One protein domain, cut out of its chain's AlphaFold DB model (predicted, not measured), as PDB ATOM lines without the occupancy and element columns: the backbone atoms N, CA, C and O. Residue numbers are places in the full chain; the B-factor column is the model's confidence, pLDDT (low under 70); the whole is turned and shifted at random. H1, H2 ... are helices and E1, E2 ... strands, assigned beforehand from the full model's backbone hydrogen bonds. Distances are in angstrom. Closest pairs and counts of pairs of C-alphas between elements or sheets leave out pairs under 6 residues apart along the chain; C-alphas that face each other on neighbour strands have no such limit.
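What this domain is: This is residues 6 to 107 of the 108 residues of an uncharacterized protein of Piscirickettsiaceae bacterium NZ-RLO2 (UniProt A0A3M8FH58). Helix H3 runs through the middle of a rounded body, with H1 and H4 to either side of it in a loose row and the small hairpin E1-E2 packing on it through E1. H2 sits farther out, and residues 24 to 29 of the link from E2 to H1 stick out. The 102 printed residues hold two antiparallel strands, order E1 - E2, and then four helices, H1 to H4; the class is mixed, with under half of the residues in named elements. The whole is compact, with a radius of gyration of the C-alphas of 13.2 A and spans of 31 by 30 by 29 A.

How they stand to each other: Start at the hairpin of E1, residues 6 to 10, and E2, residues 14 to 19, where N 8 and O 16 are 3.0 A apart, within hydrogen-bond range. From Ala 9 look to H3, residues 74 to 84: the C-alphas of Ala 9 and Cys 74 are the closest of E1 and H3, 4.8 A apart. H1, residues 38 to 46, touches H3, closest at the C-alphas of Ala 40 and Ile 81, 5.3 A, opposite ways at a tilt of 36 degrees, only just steep. H4, residues 97 to 105, touches H3 at the C-alphas of Ala 75 and Pro 97, its closest pair, 5.0 A, the same way at a shallow tilt of 34 degrees, only just short of steep. H2, residues 54 to 61, and H3 are near each other, with 6 pairs of C-alphas within 10 A; H2 and H4 are apart. In H1, H2, H3 and H4 every O i to N i+4 pair is within hydrogen-bond range.

Where its parts are: Find C-alpha 6 at (-43.098, 14.076, 38.142); E1 runs 11.8 A from there, and E2 15.7 A. H1 spans 12.2 A, H2 10.6 A and H3 16.0 A. H4 spans 12.3 A and ends at C-alpha 105, (-48.265, 29.154, 25.766).

The domain as a whole: The C-alphas farthest apart, those of Asp 21 and Lys 67, are 36.2 A apart. The printed part has no cut; the links E2 to H1, H2 to H3 and H3 to H4 are long. No printed residue has a pLDDT under 70.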
ATOM      1  N   PHE A   6     -43.168  12.628  38.215       92.19
ATOM      2  CA  PHE A   6     -43.098  14.076  38.142       92.19
ATOM      3  C   PHE A   6     -41.837  14.558  38.855       92.19
ATOM      4  O   PHE A   6     -41.488  14.042  39.916       92.19
ATOM      5  N   VAL A   7     -41.157  15.539  38.270       95.00
ATOM      6  CA  VAL A   7     -39.937  16.127  38.828       95.00
ATOM      7  C   VAL A   7     -40.220  17.575  39.189       95.00
ATOM      8  O   VAL A   7     -40.776  18.313  38.380       95.00
ATOM      9  N   GLU A   8     -39.826  17.988  40.387       94.94
ATOM     10  CA  GLU A   8     -40.042  19.350  40.875       94.94
ATOM     11  C   GLU A   8     -38.902  19.839  41.757       94.94
ATOM     12  O   GLU A   8     -38.262  19.044  42.439       94.94
ATOM     13  N   ALA A   9     -38.727  21.160  41.796       94.75
ATOM     14  CA  ALA A   9     -38.093  21.860  42.907       94.75
ATOM     15  C   ALA A   9     -39.204  22.496  43.754       94.75
ATOM     16  O   ALA A   9     -39.941  23.353  43.259       94.75
ATOM     17  N   LEU A  10     -39.342  22.078  45.014       93.88
ATOM     18  CA  LEU A  10     -40.439  22.506  45.885       93.88
ATOM     19  C   LEU A  10     -39.940  23.146  47.187       93.88
ATOM     20  O   LEU A  10     -39.003  22.665  47.831       93.88
ATOM     21  N   ILE A  11     -40.627  24.210  47.610       90.56
ATOM     22  CA  ILE A  11     -40.365  24.935  48.859       90.56
ATOM     23  C   ILE A  11     -40.301  23.948  50.042       90.56
ATOM     24  O   ILE A  11     -41.188  23.113  50.221       90.56
ATOM     25  N   PHE A  12     -39.237  24.047  50.848       89.25
ATOM     26  CA  PHE A  12     -38.915  23.163  51.987       89.25
ATOM     27  C   PHE A  12     -38.664  21.680  51.660       89.25
ATOM     28  O   PHE A  12     -38.498  20.879  52.581       89.25
ATOM     29  N   LYS A  13     -38.670  21.285  50.384       92.50
ATOM     30  CA  LYS A  13     -38.482  19.889  49.953       92.50
ATOM     31  C   LYS A  13     -37.339  19.698  48.958       92.50
ATOM     32  O   LYS A  13     -36.924  18.557  48.787       92.50
ATOM     33  N   GLY A  14     -36.848  20.777  48.348       94.50
ATOM     34  CA  GLY A  14     -35.766  20.720  47.370       94.50
ATOM     35  C   GLY A  14     -36.200  20.072  46.058       94.50
ATOM     36  O   GLY A  14     -37.397  20.000  45.753       94.50
ATOM     37  N   VAL A  15     -35.218  19.615  45.287       96.75
ATOM     38  CA  VAL A  15     -35.417  18.905  44.023       96.75
ATOM     39  C   VAL A  15     -35.711  17.429  44.275       96.75
ATOM     40  O   VAL A  15     -34.950  16.726  44.944       96.75
ATOM     41  N   ARG A  16     -36.810  16.925  43.710       96.50
ATOM     42  CA  ARG A  16     -37.258  15.544  43.916       96.50
ATOM     43  C   ARG A  16     -38.041  14.986  42.738       96.50
ATOM     44  O   ARG A  16     -38.639  15.722  41.957       96.50
ATOM     45  N   ILE A  17     -38.085  13.658  42.681       95.50
ATOM     46  CA  ILE A  17     -38.967  12.893  41.801       95.50
ATOM     47  C   ILE A  17     -40.072  12.298  42.667       95.50
ATOM     48  O   ILE A  17     -39.791  11.627  43.662       95.50
ATOM     49  N   ILE A  18     -41.325  12.535  42.293       94.19
ATOM     50  CA  ILE A  18     -42.497  11.965  42.953       94.19
ATOM     51  C   ILE A  18     -43.371  11.210  41.946       94.19
ATOM     52  O   ILE A  18     -43.408  11.557  40.767       94.19
ATOM     53  N   PRO A  19     -44.100  10.174  42.379       92.44
ATOM     54  CA  PRO A  19     -45.121   9.546  41.547       92.44
ATOM     55  C   PRO A  19     -46.236  10.536  41.153       92.44
ATOM     56  O   PRO A  19     -46.642  11.359  41.975       92.44
ATOM     57  N   ILE A  20     -46.760  10.453  39.923       89.12
ATOM     58  CA  ILE A  20     -47.830  11.360  39.450       89.12
ATOM     59  C   ILE A  20     -49.116  11.235  40.280       89.12
ATOM     60  O   ILE A  20     -49.817  12.224  40.464       89.12
ATOM     61  N   ASP A  21     -49.415  10.064  40.850       89.62
ATOM     62  CA  ASP A  21     -50.570   9.856  41.740       89.62
ATOM     63  C   ASP A  21     -50.447  10.591  43.089       89.62
ATOM     64  O   ASP A  21     -51.385  10.588  43.886       89.62
ATOM     65  N   LYS A  22     -49.296  11.223  43.361       90.75
ATOM     66  CA  LYS A  22     -49.078  12.110  44.512       90.75
ATOM     67  C   LYS A  22     -49.283  13.588  44.193       90.75
ATOM     68  O   LYS A  22     -49.163  14.403  45.107       90.75
ATOM     69  N   LEU A  23     -49.572  13.942  42.939       88.75
ATOM     70  CA  LEU A  23     -49.923  15.314  42.587       88.75
ATOM     71  C   LEU A  23     -51.289  15.705  43.179       88.75
ATOM     72  O   LEU A  23     -52.127  14.832  43.423       88.75
ATOM     73  N   PRO A  24     -51.528  17.009  43.425       88.25
ATOM     74  CA  PRO A  24     -52.848  17.519  43.791       88.25
ATOM     75  C   PRO A  24     -53.917  17.082  42.784       88.25
ATOM     76  O   PRO A  24     -53.597  16.783  41.643       88.25
ATOM     77  N   ALA A  25     -55.193  17.065  43.164       88.25
ATOM     78  CA  ALA A  25     -56.259  16.694  42.226       88.25
ATOM     79  C   ALA A  25     -56.526  17.773  41.154       88.25
ATOM     80  O   ALA A  25     -57.131  17.486  40.125       88.25
ATOM     81  N   ASP A  26     -56.088  19.007  41.400       90.31
ATOM     82  CA  ASP A  26     -56.452  20.234  40.684       90.31
ATOM     83  C   ASP A  26     -55.296  20.865  39.882       90.31
ATOM     84  O   ASP A  26     -55.347  22.042  39.528       90.31
ATOM     85  N   TYR A  27     -54.255  20.098  39.557       88.75
ATOM     86  CA  TYR A  27     -53.147  20.589  38.731       88.75
ATOM     87  C   TYR A  27     -53.538  20.779  37.254       88.75
ATOM     88  O   TYR A  27     -54.229  19.953  36.654       88.75
ATOM     89  N   GLU A  28     -53.032  21.848  36.631       89.38
ATOM     90  CA  GLU A  28     -53.113  22.060  35.180       89.38
ATOM     91  C   GLU A  28     -51.881  21.450  34.496       89.38
ATOM     92  O   GLU A  28     -50.739  21.761  34.842       89.38
ATOM     93  N   VAL A  29     -52.099  20.606  33.482       89.31
ATOM     94  CA  VAL A  29     -51.018  20.110  32.619       89.31
ATOM     95  C   VAL A  29     -50.849  21.041  31.430       89.31
ATOM     96  O   VAL A  29     -51.688  21.079  30.529       89.31
ATOM     97  N   ILE A  30     -49.714  21.729  31.385       89.75
ATOM     98  CA  ILE A  30     -49.329  22.556  30.244       89.75
ATOM     99  C   ILE A  30     -48.410  21.726  29.353       89.75
ATOM    100  O   ILE A  30     -47.282  21.408  29.724       89.75
ATOM    101  N   LYS A  31     -48.911  21.343  28.177       87.69
ATOM    102  CA  LYS A  31     -48.143  20.551  27.212       87.69
ATOM    103  C   LYS A  31     -47.147  21.433  26.471       87.69
ATOM    104  O   LYS A  31     -47.508  22.493  25.969       87.69
ATOM    105  N   THR A  32     -45.919  20.951  26.354       87.62
ATOM    106  CA  THR A  32     -44.876  21.530  25.507       87.62
ATOM    107  C   THR A  32     -44.704  20.677  24.248       87.62
ATOM    108  O   THR A  32     -45.145  19.528  24.201       87.62
ATOM    109  N   GLN A  33     -44.082  21.232  23.206       86.56
ATOM    110  CA  GLN A  33     -43.768  20.486  21.975       86.56
ATOM    111  C   GLN A  33     -42.459  19.686  22.076       86.56
ATOM    112  O   GLN A  33     -42.070  19.008  21.128       86.56
ATOM    113  N   VAL A  34     -41.769  19.771  23.214       88.12
ATOM    114  CA  VAL A  34     -40.484  19.106  23.423       88.12
ATOM    115  C   VAL A  34     -40.674  17.700  23.973       88.12
ATOM    116  O   VAL A  34     -41.600  17.420  24.732       88.12
ATOM    117  N   THR A  35     -39.763  16.811  23.595       90.81
ATOM    118  CA  THR A  35     -39.651  15.472  24.183       90.81
ATOM    119  C   THR A  35     -38.520  15.484  25.204       90.81
ATOM    120  O   THR A  35     -37.561  16.237  25.045       90.81
ATOM    121  N   LEU A  36     -38.628  14.676  26.259       89.81
ATOM    122  CA  LEU A  36     -37.547  14.530  27.232       89.81
ATOM    123  C   LEU A  36     -36.317  13.914  26.548       89.81
ATOM    124  O   LEU A  36     -36.428  12.878  25.894       89.81
ATOM    125  N   LEU A  37     -35.167  14.574  26.679       93.44
ATOM    126  CA  LEU A  37     -33.890  14.136  26.110       93.44
ATOM    127  C   LEU A  37     -32.944  13.661  27.218       93.44
ATOM    128  O   LEU A  37     -33.045  14.119  28.356       93.44
ATOM    129  N   GLY A  38     -31.980  12.803  26.871       93.75
ATOM    130  CA  GLY A  38     -31.021  12.246  27.836       93.75
ATOM    131  C   GLY A  38     -30.239  13.311  28.618       93.75
ATOM    132  O   GLY A  38     -30.030  13.158  29.817       93.75
ATOM    133  N   ASP A  39     -29.891  14.439  27.992       94.81
ATOM    134  CA  ASP A  39     -29.207  15.551  28.673       94.81
ATOM    135  C   ASP A  39     -30.066  16.182  29.777       94.81
ATOM    136  O   ASP A  39     -29.557  16.593  30.823       94.81
ATOM    137  N   ALA A  40     -31.383  16.246  29.566       95.75
ATOM    138  CA  ALA A  40     -32.322  16.721  30.571       95.75
ATOM    139  C   ALA A  40     -32.480  15.705  31.712       95.75
ATOM    140  O   ALA A  40     -32.544  16.104  32.874       95.75
ATOM    141  N   GLU A  41     -32.478  14.403  31.410       95.31
ATOM    142  CA  GLU A  41     -32.499  13.341  32.425       95.31
ATOM    143  C   GLU A  41     -31.242  13.367  33.300       95.31
ATOM    144  O   GLU A  41     -31.347  13.343  34.526       95.31
ATOM    145  N   ILE A  42     -30.057  13.484  32.693       96.75
ATOM    146  CA  ILE A  42     -28.786  13.607  33.418       96.75
ATOM    147  C   ILE A  42     -28.817  14.835  34.325       96.75
ATOM    148  O   ILE A  42     -28.467  14.733  35.500       96.75
ATOM    149  N   PHE A  43     -29.276  15.977  33.808       96.31
ATOM    150  CA  PHE A  43     -29.416  17.193  34.602       96.31
ATOM    151  C   PHE A  43     -30.343  16.988  35.805       96.31
ATOM    152  O   PHE A  43     -29.973  17.358  36.916       96.31
ATOM    153  N   ILE A  44     -31.508  16.360  35.616       96.06
ATOM    154  CA  ILE A  44     -32.429  16.048  36.718       96.06
ATOM    155  C   ILE A  44     -31.724  15.201  37.779       96.06
ATOM    156  O   ILE A  44     -31.770  15.548  38.954       96.06
ATOM    157  N   LEU A  45     -31.057  14.119  37.368       96.25
ATOM    158  CA  LEU A  45     -30.384  13.195  38.284       96.25
ATOM    159  C   LEU A  45     -29.231  13.856  39.051       96.25
ATOM    160  O   LEU A  45     -29.030  13.541  40.221       96.25
ATOM    161  N   GLN A  46     -28.494  14.770  38.414       96.88
ATOM    162  CA  GLN A  46     -27.377  15.500  39.028       96.88
ATOM    163  C   GLN A  46     -27.809  16.466  40.130       96.88
ATOM    164  O   GLN A  46     -27.023  16.709  41.038       96.88
ATOM    165  N   HIS A  47     -29.027  16.998  40.044       96.00
ATOM    166  CA  HIS A  47     -29.541  18.005  40.973       96.00
ATOM    167  C   HIS A  47     -30.590  17.423  41.926       96.00
ATOM    168  O   HIS A  47     -31.278  18.168  42.619       96.00
ATOM    169  N   LEU A  48     -30.763  16.095  41.974       95.69
ATOM    170  CA  LEU A  48     -31.634  15.471  42.970       95.69
ATOM    171  C   LEU A  48     -31.147  15.788  44.381       95.69
ATOM    172  O   LEU A  48     -29.967  15.650  44.679       95.69
ATOM    173  N   ALA A  49     -32.097  16.115  45.257       94.25
ATOM    174  CA  ALA A  49     -31.862  16.543  46.633       94.25
ATOM    175  C   ALA A  49     -31.162  17.904  46.793       94.25
ATOM    176  O   ALA A  49     -30.892  18.287  47.931       94.25
ATOM    177  N   ASP A  50     -30.948  18.663  45.714       95.38
ATOM    178  CA  ASP A  50     -30.547  20.064  45.835       95.38
ATOM    179  C   ASP A  50     -31.613  20.876  46.579       95.38
ATOM    180  O   ASP A  50     -32.823  20.650  46.444       95.38
ATOM    181  N   ASP A  51     -31.153  21.867  47.339       94.44
ATOM    182  CA  ASP A  51     -32.018  22.731  48.129       94.44
ATOM    183  C   ASP A  51     -32.888  23.649  47.263       94.44
ATOM    184  O   ASP A  51     -32.544  24.046  46.148       94.44
ATOM    185  N   TYR A  52     -34.037  24.034  47.822       92.31
ATOM    186  CA  TYR A  52     -34.887  25.067  47.244       92.31
ATOM    187  C   TYR A  52     -34.461  26.451  47.743       92.31
ATOM    188  O   TYR A  52     -34.451  26.692  48.955       92.31
ATOM    189  N   SER A  53     -34.217  27.403  46.838       90.44
ATOM    190  CA  SER A  53     -33.876  28.779  47.228       90.44
ATOM    191  C   SER A  53     -35.120  29.656  47.391       90.44
ATOM    192  O   SER A  53     -35.674  30.202  46.433       90.44
ATOM    193  N   LEU A  54     -35.563  29.847  48.641       86.69
ATOM    194  CA  LEU A  54     -36.666  30.766  48.954       86.69
ATOM    195  C   LEU A  54     -36.302  32.223  48.638       86.69
ATOM    196  O   LEU A  54     -37.146  32.986  48.170       86.69
ATOM    197  N   ILE A  55     -35.048  32.610  48.886       87.00
ATOM    198  CA  ILE A  55     -34.588  33.983  48.661       87.00
ATOM    199  C   ILE A  55     -34.614  34.299  47.163       87.00
ATOM    200  O   ILE A  55     -35.099  35.364  46.779       87.00
ATOM    201  N   ASP A  56     -34.150  33.379  46.316       84.19
ATOM    202  CA  ASP A  56     -34.164  33.594  44.869       84.19
ATOM    203  C   ASP A  56     -35.578  33.550  44.296       84.19
ATOM    204  O   ASP A  56     -35.901  34.377  43.446       84.19
ATOM    205  N   ALA A  57     -36.468  32.716  44.845       82.94
ATOM    206  CA  ALA A  57     -37.884  32.740  44.481       82.94
ATOM    207  C   ALA A  57     -38.552  34.097  44.797       82.94
ATOM    208  O   ALA A  57     -39.308  34.626  43.980       82.94
ATOM    209  N   ILE A  58     -38.247  34.705  45.954       85.25
ATOM    210  CA  ILE A  58     -38.732  36.053  46.304       85.25
ATOM    211  C   ILE A  58     -38.134  37.102  45.359       85.25
ATOM    212  O   ILE A  58     -38.853  37.974  44.871       85.25
ATOM    213  N   ARG A  59     -36.828  37.023  45.071       85.50
ATOM    214  CA  ARG A  59     -36.159  37.938  44.133       85.50
ATOM    215  C   ARG A  59     -36.778  37.866  42.741       85.50
ATOM    216  O   ARG A  59     -37.065  38.920  42.182       85.50
ATOM    217  N   ALA A  60     -37.041  36.666  42.227       82.00
ATOM    218  CA  ALA A  60     -37.709  36.462  40.945       82.00
ATOM    219  C   ALA A  60     -39.104  37.102  40.929       82.00
ATOM    220  O   ALA A  60     -39.416  37.858  40.011       82.00
ATOM    221  N   GLY A  61     -39.902  36.908  41.985       83.75
ATOM    222  CA  GLY A  61     -41.210  37.561  42.130       83.75
ATOM    223  C   GLY A  61     -41.150  39.096  42.142       83.75
ATOM    224  O   GLY A  61     -42.092  39.750  41.701       83.75
ATOM    225  N   LEU A  62     -40.037  39.676  42.599       85.44
ATOM    226  CA  LEU A  62     -39.779  41.122  42.589       85.44
ATOM    227  C   LEU A  62     -39.054  41.613  41.320       85.44
ATOM    228  O   LEU A  62     -38.699  42.788  41.239       85.44
ATOM    229  N   GLY A  63     -38.784  40.735  40.348       81.12
ATOM    230  CA  GLY A  63     -38.007  41.059  39.146       81.12
ATOM    231  C   GLY A  63     -36.526  41.363  39.412       81.12
ATOM    232  O   GLY A  63     -35.835  41.918  38.557       81.12
ATOM    233  N   LEU A  64     -36.017  41.020  40.596       82.69
ATOM    234  CA  LEU A  64     -34.625  41.223  40.983       82.69
ATOM    235  C   LEU A  64     -33.746  40.098  40.433       82.69
ATOM    236  O   LEU A  64     -34.156  38.940  40.363       82.69
ATOM    237  N   LYS A  65     -32.508  40.441  40.066       76.69
ATOM    238  CA  LYS A  65     -31.515  39.457  39.621       76.69
ATOM    239  C   LYS A  65     -31.131  38.513  40.764       76.69
ATOM    240  O   LYS A  65     -30.990  38.953  41.909       76.69
ATOM    241  N   GLN A  66     -30.893  37.249  40.426       77.75
ATOM    242  CA  GLN A  66     -30.179  36.326  41.303       77.75
ATOM    243  C   GLN A  66     -28.750  36.839  41.514       77.75
ATOM    244  O   GLN A  66     -28.129  37.375  40.594       77.75
ATOM    245  N   LYS A  67     -28.271  36.750  42.755       70.62
ATOM    246  CA  LYS A  67     -26.907  37.151  43.128       70.62
ATOM    247  C   LYS A  67     -26.039  35.943  43.448       70.62
ATOM    248  O   LYS A  67     -24.910  35.889  42.984       70.62
ATOM    249  N   ASP A  68     -26.604  34.986  44.177       73.06
ATOM    250  CA  ASP A  68     -25.933  33.772  44.622       73.06
ATOM    251  C   ASP A  68     -26.852  32.593  44.281       73.06
ATOM    252  O   ASP A  68     -27.959  32.524  44.814       73.06
ATOM    253  N   HIS A  69     -26.439  31.695  43.380       76.75
ATOM    254  CA  HIS A  69     -27.228  30.501  43.055       76.75
ATOM    255  C   HIS A  69     -27.072  29.473  44.184       76.75
ATOM    256  O   HIS A  69     -26.192  28.615  44.163       76.75
ATOM    257  N   THR A  70     -27.899  29.623  45.219       81.56
ATOM    258  CA  THR A  70     -27.836  28.828  46.462       81.56
ATOM    259  C   THR A  70     -28.803  27.647  46.489       81.56
ATOM    260  O   THR A  70     -28.839  26.901  47.462       81.56
ATOM    261  N   GLY A  71     -29.583  27.472  45.426       87.62
ATOM    262  CA  GLY A  71     -30.566  26.412  45.287       87.62
ATOM    263  C   GLY A  71     -31.518  26.720  44.143       87.62
ATOM    264  O   GLY A  71     -31.470  27.798  43.552       87.62
ATOM    265  N   TRP A  72     -32.410  25.784  43.863       92.06
ATOM    266  CA  TRP A  72     -33.316  25.876  42.728       92.06
ATOM    267  C   TRP A  72     -34.631  26.554  43.088       92.06
ATOM    268  O   TRP A  72     -35.227  26.286  44.134       92.06
ATOM    269  N   GLN A  73     -35.134  27.385  42.179       91.56
ATOM    270  CA  GLN A  73     -36.540  27.785  42.164       91.56
ATOM    271  C   GLN A  73     -37.354  26.824  41.290       91.56
ATOM    272  O   GLN A  73     -36.830  26.253  40.334       91.56
ATOM    273  N   CYS A  74     -38.666  26.722  41.524       92.31
ATOM    274  CA  CYS A  74     -39.537  25.843  40.734       92.31
ATOM    275  C   CYS A  74     -39.506  26.160  39.225       92.31
ATOM    276  O   CYS A  74     -39.306  25.265  38.405       92.31
ATOM    277  N   ALA A  75     -39.663  27.432  38.854       92.69
ATOM    278  CA  ALA A  75     -39.702  27.861  37.457       92.69
ATOM    279  C   ALA A  75     -38.318  27.857  36.792       92.69
ATOM    280  O   ALA A  75     -38.199  27.453  35.639       92.69
ATOM    281  N   GLU A  76     -37.266  28.238  37.512       92.25
ATOM    282  CA  GLU A  76     -35.884  28.156  37.032       92.25
ATOM    283  C   GLU A  76     -35.480  26.712  36.714       92.25
ATOM    284  O   GLU A  76     -34.994  26.425  35.620       92.25
ATOM    285  N   PHE A  77     -35.739  25.788  37.641       94.50
ATOM    286  CA  PHE A  77     -35.411  24.379  37.468       94.50
ATOM    287  C   PHE A  77     -36.153  23.772  36.274       94.50
ATOM    288  O   PHE A  77     -35.545  23.150  35.401       94.50
ATOM    289  N   ALA A  78     -37.461  24.033  36.172       94.75
ATOM    290  CA  ALA A  78     -38.256  23.616  35.022       94.75
ATOM    291  C   ALA A  78     -37.734  24.228  33.708       94.75
ATOM    292  O   ALA A  78     -37.638  23.531  32.699       94.75
ATOM    293  N   ALA A  79     -37.341  25.506  33.709       94.31
ATOM    294  CA  ALA A  79     -36.780  26.165  32.535       94.31
ATOM    295  C   ALA A  79     -35.454  25.531  32.088       94.31
ATOM    296  O   ALA A  79     -35.248  25.340  30.890       94.31
ATOM    297  N   GLN A  80     -34.570  25.160  33.017       94.06
ATOM    298  CA  GLN A  80     -33.300  24.493  32.702       94.06
ATOM    299  C   GLN A  80     -33.497  23.105  32.080       94.06
ATOM    300  O   GLN A  80     -32.761  22.740  31.156       94.06
ATOM    301  N   ILE A  81     -34.506  22.357  32.537       95.19
ATOM    302  CA  ILE A  81     -34.917  21.087  31.922       95.19
ATOM    303  C   ILE A  81     -35.424  21.344  30.499       95.19
ATOM    304  O   ILE A  81     -34.950  20.730  29.546       95.19
ATOM    305  N   LEU A  82     -36.343  22.300  30.327       94.44
ATOM    306  CA  LEU A  82     -36.947  22.606  29.028       94.44
ATOM    307  C   LEU A  82     -35.926  23.108  27.997       94.44
ATOM    308  O   LEU A  82     -35.970  22.673  26.847       94.44
ATOM    309  N   LYS A  83     -34.972  23.956  28.404       94.19
ATOM    310  CA  LYS A  83     -33.856  24.404  27.553       94.19
ATOM    311  C   LYS A  83     -33.035  23.222  27.033       94.19
ATOM    312  O   LYS A  83     -32.718  23.171  25.848       94.19
ATOM    313  N   ARG A  84     -32.739  22.239  27.892       94.69
ATOM    314  CA  ARG A  84     -32.023  21.006  27.508       94.69
ATOM    315  C   ARG A  84     -32.841  20.103  26.590       94.69
ATOM    316  O   ARG A  84     -32.265  19.370  25.798       94.69
ATOM    317  N   CYS A  85     -34.165  20.203  26.638       94.50
ATOM    318  CA  CYS A  85     -35.059  19.564  25.672       94.50
ATOM    319  C   CYS A  85     -35.225  20.367  24.363       94.50
ATOM    320  O   CYS A  85     -36.025  19.982  23.510       94.50
ATOM    321  N   GLY A  86     -34.495  21.475  24.188       92.00
ATOM    322  CA  GLY A  86     -34.494  22.290  22.971       92.00
ATOM    323  C   GLY A  86     -35.503  23.443  22.946       92.00
ATOM    324  O   GLY A  86     -35.619  24.106  21.915       92.00
ATOM    325  N   LEU A  87     -36.214  23.705  24.051       92.38
ATOM    326  CA  LEU A  87     -37.134  24.842  24.159       92.38
ATOM    327  C   LEU A  87     -36.351  26.161  24.187       92.38
ATOM    328  O   LEU A  87     -35.388  26.302  24.950       92.38
ATOM    329  N   ARG A  88     -36.762  27.155  23.396       90.06
ATOM    330  CA  ARG A  88     -36.049  28.438  23.313       90.06
ATOM    331  C   ARG A  88     -36.572  29.396  24.370       90.06
ATOM    332  O   ARG A  88     -37.384  30.276  24.103       90.06
ATOM    333  N   LEU A  89     -36.060  29.243  25.584       90.06
ATOM    334  CA  LEU A  89     -36.368  30.141  26.694       90.06
ATOM    335  C   LEU A  89     -35.325  31.265  26.820       90.06
ATOM    336  O   LEU A  89     -34.161  31.057  26.474       90.06
ATOM    337  N   PRO A  90     -35.702  32.443  27.353       85.56
ATOM    338  CA  PRO A  90     -34.767  33.532  27.622       85.56
ATOM    339  C   PRO A  90     -33.565  33.095  28.469       85.56
ATOM    340  O   PRO A  90     -33.693  32.253  29.357       85.56
ATOM    341  N   GLU A  91     -32.410  33.728  28.257       77.75
ATOM    342  CA  GLU A  91     -31.188  33.448  29.029       77.75
ATOM    343  C   GLU A  91     -31.298  33.821  30.513       77.75
ATOM    344  O   GLU A  91     -30.566  33.283  31.333       77.75
ATOM    345  N   ARG A  92     -32.240  34.698  30.890       76.75
ATOM    346  CA  ARG A  92     -32.447  35.045  32.303       76.75
ATOM    347  C   ARG A  92     -32.839  33.814  33.131       76.75
ATOM    348  O   ARG A  92     -33.687  33.025  32.718       76.75
ATOM    349  N   GLU A  93     -32.250  33.703  34.315       73.12
ATOM    350  CA  GLU A  93     -32.419  32.563  35.229       73.12
ATOM    351  C   GLU A  93     -33.597  32.763  36.207       73.12
ATOM    352  O   GLU A  93     -34.246  31.811  36.632       73.12
ATOM    353  N   ASN A  94     -33.987  34.015  36.466       78.69
ATOM    354  CA  ASN A  94     -35.010  34.398  37.444       78.69
ATOM    355  C   ASN A  94     -36.449  34.427  36.884       78.69
ATOM    356  O   ASN A  94     -37.191  35.384  37.112       78.69
ATOM    357  N   LEU A  95     -36.840  33.411  36.114       86.00
ATOM    358  CA  LEU A  95     -38.214  33.307  35.610       86.00
ATOM    359  C   LEU A  95     -39.189  33.023  36.757       86.00
ATOM    360  O   LEU A  95     -39.000  32.081  37.519       86.00
ATOM    361  N   THR A  96     -40.279  33.785  36.840       90.31
ATOM    362  CA  THR A  96     -41.425  33.412  37.680       90.31
ATOM    363  C   THR A  96     -42.256  32.304  37.010       90.31
ATOM    364  O   THR A  96     -42.218  32.153  35.783       90.31
ATOM    365  N   PRO A  97     -43.079  31.548  37.767       90.31
ATOM    366  CA  PRO A  97     -43.951  30.525  37.185       90.31
ATOM    367  C   PRO A  97     -44.887  31.061  36.094       90.31
ATOM    368  O   PRO A  97     -45.031  30.440  35.046       90.31
ATOM    369  N   ILE A  98     -45.486  32.240  36.304       91.81
ATOM    370  CA  ILE A  98     -46.417  32.854  35.342       91.81
ATOM    371  C   ILE A  98     -45.698  33.210  34.037       91.81
ATOM    372  O   ILE A  98     -46.241  32.992  32.953       91.81
ATOM    373  N   GLU A  99     -44.473  33.726  34.122       91.94
ATOM    374  CA  GLU A  99     -43.681  34.064  32.939       91.94
ATOM    375  C   GLU A  99     -43.300  32.814  32.147       91.94
ATOM    376  O   GLU A  99     -43.459  32.803  30.929       91.94
ATOM    377  N   LEU A 100     -42.865  31.745  32.824       92.38
ATOM    378  CA  LEU A 100     -42.546  30.481  32.163       92.38
ATOM    379  C   LEU A 100     -43.773  29.891  31.453       92.38
ATOM    380  O   LEU A 100     -43.690  29.511  30.286       92.38
ATOM    381  N   ILE A 101     -44.925  29.870  32.127       92.56
ATOM    382  CA  ILE A 101     -46.192  29.406  31.544       92.56
ATOM    383  C   ILE A 101     -46.571  30.242  30.319       92.56
ATOM    384  O   ILE A 101     -46.984  29.692  29.299       92.56
ATOM    385  N   THR A 102     -46.424  31.565  30.409       93.06
ATOM    386  CA  THR A 102     -46.736  32.482  29.307       93.06
ATOM    387  C   THR A 102     -45.849  32.206  28.097       93.06
ATOM    388  O   THR A 102     -46.365  32.106  26.986       93.06
ATOM    389  N   LEU A 103     -44.543  32.015  28.307       91.44
ATOM    390  CA  LEU A 103     -43.593  31.682  27.243       91.44
ATOM    391  C   LEU A 103     -43.958  30.360  26.557       91.44
ATOM    392  O   LEU A 103     -44.035  30.308  25.332       91.44
ATOM    393  N   ILE A 104     -44.276  29.320  27.334       91.38
ATOM    394  CA  ILE A 104     -44.714  28.025  26.793       91.38
ATOM    395  C   ILE A 104     -45.995  28.184  25.962       91.38
ATOM    396  O   ILE A 104     -46.084  27.672  24.847       91.38
ATOM    397  N   LYS A 105     -46.991  28.924  26.471       89.56
ATOM    398  CA  LYS A 105     -48.265  29.154  25.766       89.56
ATOM    399  C   LYS A 105     -48.093  29.987  24.486       89.56
ATOM    400  O   LYS A 105     -48.910  29.861  23.579       89.56
ATOM    401  N   GLN A 106     -47.042  30.801  24.391       88.94
ATOM    402  CA  GLN A 106     -46.689  31.583  23.197       88.94
ATOM    403  C   GLN A 106     -45.864  30.798  22.162       88.94
ATOM    404  O   GLN A 106     -45.590  31.331  21.088       88.94
ATOM    405  N   GLY A 107     -45.507  29.543  22.447       80.06
ATOM    406  CA  GLY A 107     -44.754  28.690  21.527       80.06
ATOM    407  C   GLY A 107     -43.239  28.885  21.582       80.06
ATOM    408  O   GLY A 107     -42.577  28.666  20.568       80.06
TER     409      GLY A 107